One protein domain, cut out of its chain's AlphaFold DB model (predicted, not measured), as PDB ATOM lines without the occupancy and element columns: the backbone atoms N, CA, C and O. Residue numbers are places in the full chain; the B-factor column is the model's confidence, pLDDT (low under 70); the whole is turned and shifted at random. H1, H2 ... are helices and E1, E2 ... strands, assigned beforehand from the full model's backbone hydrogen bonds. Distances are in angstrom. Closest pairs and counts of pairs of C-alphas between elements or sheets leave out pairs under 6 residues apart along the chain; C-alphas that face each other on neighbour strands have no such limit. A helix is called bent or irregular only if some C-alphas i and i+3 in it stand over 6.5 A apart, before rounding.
ATOM      1  N   VAL A 134     227.799 374.006 210.417       71.44
ATOM      2  CA  VAL A 134     228.998 374.842 210.607       71.44
ATOM      3  C   VAL A 134     229.332 375.046 212.093       71.44
ATOM      4  O   VAL A 134     230.495 374.851 212.455       71.44
ATOM      5  N   PRO A 135     228.361 375.325 212.987       66.62
ATOM      6  CA  PRO A 135     228.639 375.443 214.415       66.62
ATOM      7  C   PRO A 135     229.111 374.115 215.018       66.62
ATOM      8  O   PRO A 135     230.028 374.102 215.831       66.62
ATOM      9  N   PHE A 136     228.560 372.978 214.576       70.69
ATOM     10  CA  PHE A 136     228.964 371.654 215.065       70.69
ATOM     11  C   PHE A 136     230.424 371.349 214.721       70.69
ATOM     12  O   PHE A 136     231.178 370.841 215.552       70.69
ATOM     13  N   ARG A 137     230.843 371.698 213.501       72.00
ATOM     14  CA  ARG A 137     232.236 371.552 213.066       72.00
ATOM     15  C   ARG A 137     233.156 372.491 213.828       72.00
ATOM     16  O   ARG A 137     234.212 372.055 214.257       72.00
ATOM     17  N   PHE A 138     232.745 373.734 214.058       74.75
ATOM     18  CA  PHE A 138     233.532 374.685 214.839       74.75
ATOM     19  C   PHE A 138     233.754 374.203 216.283       74.75
ATOM     20  O   PHE A 138     234.897 374.115 216.732       74.75
ATOM     21  N   LEU A 139     232.682 373.796 216.969       71.19
ATOM     22  CA  LEU A 139     232.739 373.222 218.317       71.19
ATOM     23  C   LEU A 139     233.665 371.993 218.361       71.19
ATOM     24  O   LEU A 139     234.555 371.887 219.203       71.19
ATOM     25  N   LYS A 140     233.505 371.071 217.410       71.44
ATOM     26  CA  LYS A 140     234.280 369.827 217.383       71.44
ATOM     27  C   LYS A 140     235.741 370.022 216.970       71.44
ATOM     28  O   LYS A 140     236.612 369.348 217.503       71.44
ATOM     29  N   GLU A 141     236.031 370.871 215.991       71.19
ATOM     30  CA  GLU A 141     237.370 370.964 215.393       71.19
ATOM     31  C   GLU A 141     238.252 372.005 216.078       71.19
ATOM     32  O   GLU A 141     239.451 371.770 216.238       71.19
ATOM     33  N   VAL A 142     237.674 373.135 216.491       66.81
ATOM     34  CA  VAL A 142     238.420 374.246 217.092       66.81
ATOM     35  C   VAL A 142     238.438 374.106 218.607       66.81
ATOM     36  O   VAL A 142     239.510 374.104 219.209       66.81
ATOM     37  N   ILE A 143     237.270 373.920 219.221       68.19
ATOM     38  CA  ILE A 143     237.149 373.965 220.682       68.19
ATOM     39  C   ILE A 143     237.657 372.666 221.301       68.19
ATOM     40  O   ILE A 143     238.518 372.723 222.171       68.19
ATOM     41  N   SER A 144     237.300 371.496 220.752       69.50
ATOM     42  CA  SER A 144     237.793 370.206 221.272       69.50
ATOM     43  C   SER A 144     239.320 370.103 221.364       69.50
ATOM     44  O   SER A 144     239.827 369.413 222.250       69.50
ATOM     45  N   ARG A 145     240.063 370.743 220.446       60.38
ATOM     46  CA  ARG A 145     241.538 370.730 220.448       60.38
ATOM     47  C   ARG A 145     242.127 371.582 221.566       60.38
ATOM     48  O   ARG A 145     243.207 371.273 222.062       60.38
ATOM     49  N   VAL A 146     241.444 372.665 221.922       63.28
ATOM     50  CA  VAL A 146     241.878 373.613 222.954       63.28
ATOM     51  C   VAL A 146     241.465 373.134 224.345       63.28
ATOM     52  O   VAL A 146     242.228 373.306 225.297       63.28
ATOM     53  N   ASP A 147     240.300 372.504 224.419       64.69
ATOM     54  CA  ASP A 147     239.539 372.253 225.636       64.69
ATOM     55  C   ASP A 147     239.783 370.848 226.231       64.69
ATOM     56  O   ASP A 147     240.041 370.684 227.423       64.69
ATOM     57  N   GLY A 148     239.859 369.813 225.383       65.38
ATOM     58  CA  GLY A 148     239.900 368.406 225.812       65.38
ATOM     59  C   GLY A 148     240.937 368.028 226.892       65.38
ATOM     60  O   GLY A 148     240.579 367.318 227.834       65.38
ATOM     61  N   PRO A 149     242.219 368.439 226.800       65.25
ATOM     62  CA  PRO A 149     243.231 368.080 227.797       65.25
ATOM     63  C   PRO A 149     243.375 369.084 228.953       65.25
ATOM     64  O   PRO A 149     244.107 368.778 229.896       65.25
ATOM     65  N   ARG A 150     242.743 370.265 228.875       70.94
ATOM     66  CA  ARG A 150     242.916 371.364 229.844       70.94
ATOM     67  C   ARG A 150     241.711 371.572 230.755       70.94
ATOM     68  O   ARG A 150     241.910 372.051 231.866       70.94
ATOM     69  N   CYS A 151     240.517 371.191 230.306       73.12
ATOM     70  CA  CYS A 151     239.289 371.335 231.075       73.12
ATOM     71  C   CYS A 151     239.355 370.506 232.363       73.12
ATOM     72  O   CYS A 151     239.627 369.296 232.347       73.12
ATOM     73  N   SER A 152     239.108 371.182 233.482       75.25
ATOM     74  CA  SER A 152     239.032 370.565 234.808       75.25
ATOM     75  C   SER A 152     237.618 370.078 235.144       75.25
ATOM     76  O   SER A 152     237.432 369.385 236.142       75.25
ATOM     77  N   MET A 153     236.628 370.381 234.299       77.25
ATOM     78  CA  MET A 153     235.224 370.028 234.500       77.25
ATOM     79  C   MET A 153     234.838 368.706 233.810       77.25
ATOM     80  O   MET A 153     235.495 368.212 232.886       77.25
ATOM     81  N   TYR A 154     233.758 368.100 234.296       82.06
ATOM     82  CA  TYR A 154     233.130 366.907 233.754       82.06
ATOM     83  C   TYR A 154     231.608 367.103 233.643       82.06
ATOM     84  O   TYR A 154     230.969 367.398 234.654       82.06
ATOM     85  N   PRO A 155     231.001 366.874 232.462       85.88
ATOM     86  CA  PRO A 155     231.642 366.601 231.168       85.88
ATOM     87  C   PRO A 155     232.547 367.756 230.697       85.88
ATOM     88  O   PRO A 155     232.444 368.874 231.196       85.88
ATOM     89  N   THR A 156     233.457 367.482 229.753       85.69
ATOM     90  CA  THR A 156     234.314 368.536 229.169       85.69
ATOM     91  C   THR A 156     233.447 369.563 228.441       85.69
ATOM     92  O   THR A 156     232.424 369.164 227.878       85.69
ATOM     93  N   ASP A 157     233.854 370.826 228.338       83.00
ATOM     94  CA  ASP A 157     232.975 371.888 227.812       83.00
ATOM     95  C   ASP A 157     232.498 371.603 226.383       83.00
ATOM     96  O   ASP A 157     231.331 371.789 226.041       83.00
ATOM     97  N   THR A 158     233.348 370.990 225.561       82.50
ATOM     98  CA  THR A 158     232.957 370.511 224.229       82.50
ATOM     99  C   THR A 158     231.877 369.415 224.274       82.50
ATOM    100  O   THR A 158     230.975 369.393 223.438       82.50
ATOM    101  N   GLN A 159     231.949 368.483 225.230       84.31
ATOM    102  CA  GLN A 159     230.938 367.429 225.404       84.31
ATOM    103  C   GLN A 159     229.627 368.018 225.930       84.31
ATOM    104  O   GLN A 159     228.565 367.669 225.416       84.31
ATOM    105  N   PHE A 160     229.717 368.950 226.876       87.44
ATOM    106  CA  PHE A 160     228.588 369.721 227.385       87.44
ATOM    107  C   PHE A 160     227.876 370.487 226.261       87.44
ATOM    108  O   PHE A 160     226.671 370.340 226.076       87.44
ATOM    109  N   ALA A 161     228.623 371.213 225.425       84.88
ATOM    110  CA  ALA A 161     228.086 371.948 224.280       84.88
ATOM    111  C   ALA A 161     227.379 371.033 223.274       84.88
ATOM    112  O   ALA A 161     226.338 371.389 222.721       84.88
ATOM    113  N   LEU A 162     227.932 369.841 223.030       85.12
ATOM    114  CA  LEU A 162     227.321 368.843 222.152       85.12
ATOM    115  C   LEU A 162     226.016 368.294 222.729       85.12
ATOM    116  O   LEU A 162     225.077 368.042 221.976       85.12
ATOM    117  N   GLU A 163     225.952 368.088 224.039       87.12
ATOM    118  CA  GLU A 163     224.733 367.653 224.710       87.12
ATOM    119  C   GLU A 163     223.669 368.759 224.704       87.12
ATOM    120  O   GLU A 163     222.529 368.515 224.305       87.12
ATOM    121  N   ALA A 164     224.065 369.994 225.013       87.88
ATOM    122  CA  ALA A 164     223.198 371.165 224.979       87.88
ATOM    123  C   ALA A 164     222.650 371.419 223.572       87.88
ATOM    124  O   ALA A 164     221.459 371.663 223.394       87.88
ATOM    125  N   ALA A 165     223.497 371.279 222.552       85.62
ATOM    126  CA  ALA A 165     223.098 371.418 221.162       85.62
ATOM    127  C   ALA A 165     222.102 370.339 220.715       85.62
ATOM    128  O   ALA A 165     221.213 370.626 219.913       85.62
ATOM    129  N   LYS A 166     222.217 369.110 221.238       85.00
ATOM    130  CA  LYS A 166     221.249 368.036 220.969       85.00
ATOM    131  C   LYS A 166     219.890 368.306 221.612       85.00
ATOM    132  O   LYS A 166     218.882 367.975 221.000       85.00
ATOM    133  N   ARG A 167     219.860 368.879 222.820       84.75
ATOM    134  CA  ARG A 167     218.620 369.109 223.580       84.75
ATOM    135  C   ARG A 167     217.914 370.418 223.215       84.75
ATOM    136  O   ARG A 167     216.701 370.429 223.046       84.75
ATOM    137  N   HIS A 168     218.664 371.508 223.072       83.44
ATOM    138  CA  HIS A 168     218.128 372.866 222.891       83.44
ATOM    139  C   HIS A 168     218.420 373.458 221.502       83.44
ATOM    140  O   HIS A 168     218.000 374.569 221.193       83.44
ATOM    141  N   GLY A 169     219.128 372.727 220.638       83.31
ATOM    142  CA  GLY A 169     219.529 373.192 219.313       83.31
ATOM    143  C   GLY A 169     220.887 373.898 219.304       83.31
ATOM    144  O   GLY A 169     221.396 374.362 220.322       83.31
ATOM    145  N   MET A 170     221.495 373.985 218.117       81.81
ATOM    146  CA  MET A 170     222.896 374.401 217.940       81.81
ATOM    147  C   MET A 170     223.212 375.805 218.469       81.81
ATOM    148  O   MET A 170     224.291 376.022 219.015       81.81
ATOM    149  N   ILE A 171     222.288 376.754 218.299       82.12
ATOM    150  CA  ILE A 171     222.485 378.146 218.727       82.12
ATOM    151  C   ILE A 171     222.500 378.219 220.255       82.12
ATOM    152  O   ILE A 171     223.442 378.759 220.830       82.12
ATOM    153  N   LEU A 172     221.504 377.621 220.916       84.25
ATOM    154  CA  LEU A 172     221.450 377.575 222.377       84.25
ATOM    155  C   LEU A 172     222.617 376.768 222.951       84.25
ATOM    156  O   LEU A 172     223.251 377.227 223.892       84.25
ATOM    157  N   GLY A 173     222.982 375.636 222.343       84.94
ATOM    158  CA  GLY A 173     224.155 374.858 222.751       84.94
ATOM    159  C   GLY A 173     225.471 375.642 222.683       84.94
ATOM    160  O   GLY A 173     226.334 375.469 223.541       84.94
ATOM    161  N   PHE A 174     225.614 376.551 221.712       82.62
ATOM    162  CA  PHE A 174     226.756 377.464 221.653       82.62
ATOM    163  C   PHE A 174     226.719 378.513 222.772       82.62
ATOM    164  O   PHE A 174     227.743 378.756 223.402       82.62
ATOM    165  N   PHE A 175     225.557 379.103 223.065       84.81
ATOM    166  CA  PHE A 175     225.428 380.037 224.188       84.81
ATOM    167  C   PHE A 175     225.717 379.372 225.536       84.81
ATOM    168  O   PHE A 175     226.427 379.956 226.345       84.81
ATOM    169  N   PHE A 176     225.257 378.137 225.738       85.69
ATOM    170  CA  PHE A 176     225.580 377.331 226.915       85.69
ATOM    171  C   PHE A 176     227.082 377.100 227.083       85.69
ATOM    172  O   PHE A 176     227.605 377.196 228.188       85.69
ATOM    173  N   LEU A 177     227.791 376.827 225.986       85.75
ATOM    174  CA  LEU A 177     229.243 376.697 226.022       85.75
ATOM    175  C   LEU A 177     229.930 378.003 226.429       85.75
ATOM    176  O   LEU A 177     230.848 377.989 227.240       85.75
ATOM    177  N   VAL A 178     229.512 379.122 225.832       84.12
ATOM    178  CA  VAL A 178     230.094 380.436 226.126       84.12
ATOM    179  C   VAL A 178     229.846 380.809 227.586       84.12
ATOM    180  O   VAL A 178     230.779 381.217 228.269       84.12
ATOM    181  N   ASP A 179     228.619 380.622 228.071       83.81
ATOM    182  CA  ASP A 179     228.240 380.865 229.463       83.81
ATOM    183  C   ASP A 179     229.107 380.059 230.443       83.81
ATOM    184  O   ASP A 179     229.680 380.619 231.381       83.81
ATOM    185  N   ARG A 180     229.303 378.766 230.163       81.88
ATOM    186  CA  ARG A 180     230.156 377.889 230.971       81.88
ATOM    187  C   ARG A 180     231.631 378.290 230.929       81.88
ATOM    188  O   ARG A 180     232.279 378.295 231.970       81.88
ATOM    189  N   LEU A 181     232.152 378.706 229.772       80.81
ATOM    190  CA  LEU A 181     233.542 379.165 229.639       80.81
ATOM    191  C   LEU A 181     233.822 380.423 230.481       80.81
ATOM    192  O   LEU A 181     234.918 380.586 231.015       80.81
ATOM    193  N   PHE A 182     232.835 381.313 230.620       78.25
ATOM    194  CA  PHE A 182     232.945 382.467 231.514       78.25
ATOM    195  C   PHE A 182     232.835 382.075 232.995       78.25
ATOM    196  O   PHE A 182     233.512 382.681 233.830       78.25
ATOM    197  N   HIS A 183     232.033 381.059 233.325       73.88
ATOM    198  CA  HIS A 183     231.837 380.591 234.699       73.88
ATOM    199  C   HIS A 183     232.944 379.659 235.226       73.88
ATOM    200  O   HIS A 183     233.189 379.677 236.438       73.88
ATOM    201  N   GLU A 184     233.671 378.927 234.365       67.12
ATOM    202  CA  GLU A 184     234.714 377.949 234.755       67.12
ATOM    203  C   GLU A 184     235.760 378.558 235.706       67.12
ATOM    204  O   GLU A 184     236.188 377.919 236.671       67.12
ATOM    205  N   TRP A 185     236.120 379.833 235.517       63.41
ATOM    206  CA  TRP A 185     237.086 380.517 236.386       63.41
ATOM    207  C   TRP A 185     236.633 380.607 237.858       63.41
ATOM    208  O   TRP A 185     237.460 380.713 238.768       63.41
ATOM    209  N   SER A 186     235.324 380.560 238.116       62.44
ATOM    210  CA  SER A 186     234.727 380.714 239.450       62.44
ATOM    211  C   SER A 186     234.109 379.432 240.026       62.44
ATOM    212  O   SER A 186     234.023 379.307 241.252       62.44
ATOM    213  N   GLU A 187     233.750 378.472 239.168       59.22
ATOM    214  CA  GLU A 187     233.010 377.249 239.521       59.22
ATOM    215  C   GLU A 187     233.853 376.233 240.315       59.22
ATOM    216  O   GLU A 187     233.337 375.457 241.123       59.22
ATOM    217  N   SER A 188     235.183 376.318 240.195       59.84
ATOM    218  CA  SER A 188     236.157 375.496 240.936       59.84
ATOM    219  C   SER A 188     236.017 375.540 242.468       59.84
ATOM    220  O   SER A 188     236.583 374.704 243.169       59.84
ATOM    221  N   LYS A 189     235.278 376.514 243.015       58.16
ATOM    222  CA  LYS A 189     235.085 376.697 244.463       58.16
ATOM    223  C   LYS A 189     233.814 376.050 245.017       58.16
ATOM    224  O   LYS A 189     233.671 376.009 246.237       58.16
ATOM    225  N   ARG A 190     232.874 375.631 244.163       62.38
ATOM    226  CA  ARG A 190     231.528 375.193 244.582       62.38
ATOM    227  C   ARG A 190     231.120 373.838 244.016       62.38
ATOM    228  O   ARG A 190     230.341 373.147 244.667       62.38
ATOM    229  N   ALA A 191     231.648 373.452 242.857       68.50
ATOM    230  CA  ALA A 191     231.254 372.209 242.216       68.50
ATOM    231  C   ALA A 191     231.787 370.963 242.955       68.50
ATOM    232  O   ALA A 191     232.937 370.952 243.413       68.50
ATOM    233  N   PRO A 192     230.983 369.890 243.054       71.94
ATOM    234  CA  PRO A 192     231.419 368.631 243.645       71.94
ATOM    235  C   PRO A 192     232.537 367.995 242.809       71.94
ATOM    236  O   PRO A 192     232.461 367.928 241.582       71.94
ATOM    237  N   VAL A 193     233.590 367.517 243.476       79.31
ATOM    238  CA  VAL A 193     234.743 366.890 242.815       79.31
ATOM    239  C   VAL A 193     234.485 365.396 242.646       79.31
ATOM    240  O   VAL A 193     234.241 364.681 243.616       79.31
ATOM    241  N   ILE A 194     234.576 364.913 241.410       80.31
ATOM    242  CA  ILE A 194     234.484 363.497 241.057       80.31
ATOM    243  C   ILE A 194     235.799 363.011 240.448       80.31
ATOM    244  O   ILE A 194     236.503 363.748 239.760       80.31
ATOM    245  N   VAL A 195     236.137 361.741 240.666       80.62
ATOM    246  CA  VAL A 195     237.333 361.133 240.069       80.62
ATOM    247  C   VAL A 195     236.942 360.429 238.778       80.62
ATOM    248  O   VAL A 195     236.299 359.382 238.793       80.62
ATOM    249  N   VAL A 196     237.363 360.983 237.642       76.81
ATOM    250  CA  VAL A 196     237.113 360.411 236.315       76.81
ATOM    251  C   VAL A 196     238.452 360.099 235.655       76.81
ATOM    252  O   VAL A 196     239.297 360.974 235.486       76.81
ATOM    253  N   HIS A 197     238.664 358.834 235.280       76.06
ATOM    254  CA  HIS A 197     239.927 358.342 234.704       76.06
ATOM    255  C   HIS A 197     241.171 358.641 235.569       76.06
ATOM    256  O   HIS A 197     242.236 358.963 235.044       76.06
ATOM    257  N   GLY A 198     241.035 358.551 236.897       78.12
ATOM    258  CA  GLY A 198     242.134 358.787 237.842       78.12
ATOM    259  C   GLY A 198     242.550 360.256 237.983       78.12
ATOM    260  O   GLY A 198     243.603 360.529 238.550       78.12
ATOM    261  N   LYS A 199     241.746 361.194 237.464       76.62
ATOM    262  CA  LYS A 199     241.913 362.637 237.653       76.62
ATOM    263  C   LYS A 199     240.695 363.207 238.365       76.62
ATOM    264  O   LYS A 199     239.565 362.840 238.044       76.62
ATOM    265  N   GLU A 200     240.937 364.106 239.307       80.00
ATOM    266  CA  GLU A 200     239.893 364.909 239.934       80.00
ATOM    267  C   GLU A 200     239.325 365.891 238.905       80.00
ATOM    268  O   GLU A 200     240.077 366.575 238.205       80.00
ATOM    269  N   ARG A 201     238.000 365.905 238.768       82.12
ATOM    270  CA  ARG A 201     237.259 366.808 237.891       82.12
ATOM    271  C   ARG A 201     236.042 367.371 238.609       82.12
ATOM    272  O   ARG A 201     235.426 366.675 239.410       82.12
ATOM    273  N   PHE A 202     235.669 368.600 238.287       84.44
ATOM    274  CA  PHE A 202     234.464 369.241 238.813       84.44
ATOM    275  C   PHE A 202     233.229 368.750 238.062       84.44
ATOM    276  O   PHE A 202     233.177 368.850 236.839       84.44
ATOM    277  N   TYR A 203     232.252 368.193 238.770       84.19
ATOM    278  CA  TYR A 203     231.026 367.693 238.163       84.19
ATOM    279  C   TYR A 203     230.016 368.820 237.967       84.19
ATOM    280  O   TYR A 203     229.554 369.413 238.939       84.19
ATOM    281  N   ASP A 204     229.667 369.080 236.711       85.19
ATOM    282  CA  ASP A 204     228.680 370.090 236.336       85.19
ATOM    283  C   ASP A 204     227.856 369.593 235.130       85.19
ATOM    284  O   ASP A 204     228.295 369.738 233.979       85.19
ATOM    285  N   PRO A 205     226.727 368.899 235.367       84.94
ATOM    286  CA  PRO A 205     225.890 368.331 234.315       84.94
ATOM    287  C   PRO A 205     224.998 369.386 233.646       84.94
ATOM    288  O   PRO A 205     224.568 370.350 234.267       84.94
ATOM    289  N   LEU A 206     224.620 369.144 232.384       85.00
ATOM    290  CA  LEU A 206     223.719 370.032 231.633       85.00
ATOM    291  C   LEU A 206     222.381 370.279 232.334       85.00
ATOM    292  O   LEU A 206     221.858 371.387 232.260       85.00
ATOM    293  N   ASP A 207     221.873 369.271 233.041       83.12
ATOM    294  CA  ASP A 207     220.626 369.361 233.796       83.12
ATOM    295  C   ASP A 207     220.657 370.422 234.907       83.12
ATOM    296  O   ASP A 207     219.597 370.880 235.323       83.12
TER     297      ASP A 207
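Overview. This is residues 134 to 207 of the 229 residues of the protein "Membrane protein insertion efficiency factor YidD" of Deltaproteobacteria bacterium (UniProt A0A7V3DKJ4). Look for three helices in an up-and-down bundle, each running against the one before it, their centres making a triangle; beyond one end of the bundle sits a small hairpin of two strands, E1 and E2. H2 and H3 pack on each other most fully, while H1 meets H3 only through its residues 135 to 136. The printed part has 74 residues, with H1, H2, H3, E1 and E2 in that order, an antiparallel sheet E1 - E2, and the class mostly helix. It is compact, with a radius of gyration of the C-alphas of 12.0 A, and spans 33 by 22 by 19 A.

Arrangement. Begin with the sheet: E1, residues 193 to 196, and E2, residues 199 to 203, form an antiparallel hairpin at 128 degrees. Find N 194 and O 201, 2.8 A apart, and N 196 and O 199, 2.9 A apart, both within hydrogen-bond range. Residues 153 to 154 pair in parallel with residues 202 to 203 of E2. H3, residues 170 to 187, is only just apart from E2, at 8.2 A. H3 touches H2, residues 157 to 168, closest at the C-alphas of Ala 165 and Gly 173, 3.9 A apart; this helical hairpin has a steep tilt of 41 degrees, opposite ways. H2, with residues 157 to 162 alone, touches H1, residues 134 to 147, in another helical hairpin; the closest C-alphas, of Ser 144 and Thr 158, are 5.7 A apart, at a shallow tilt of 26 degrees, opposite ways. H1, with residues 135 to 136 alone, touches residues 170 to 174 of H3 at a shallow tilt of 20 degrees, the same way; the closest C-alphas, of Pro 135 and Met 170, are 6.8 A apart. In H2 every O i to N i+4 pair is within hydrogen-bond range; in H1 7 of 10 are, in H3 12 of 14.

Along the chain. Find E1 from C-alpha 193 at (234.743, 366.890, 242.815), 9.5 A long; E2 runs 12.0 A to C-alpha 203 at (231.026, 367.693, 238.163). H3 covers 24.0 A, with a kink of 34 degrees near residue 181, and is only just irregular: C-alphas 182 and 185 are 6.7 A apart. H2 covers 15.7 A. H1 starts at C-alpha 134, (228.998, 374.842, 210.607), and covers 18.5 A.

Size, cuts and confidence. The two C-alphas farthest apart, of Val 134 and Lys 189, are 34.4 A apart. The printed part has no cut and no long link. The mean pLDDT of the printed part is 76.9; look for values under 70 at residue 135, residues 142 to 149 and residues 184 to 191.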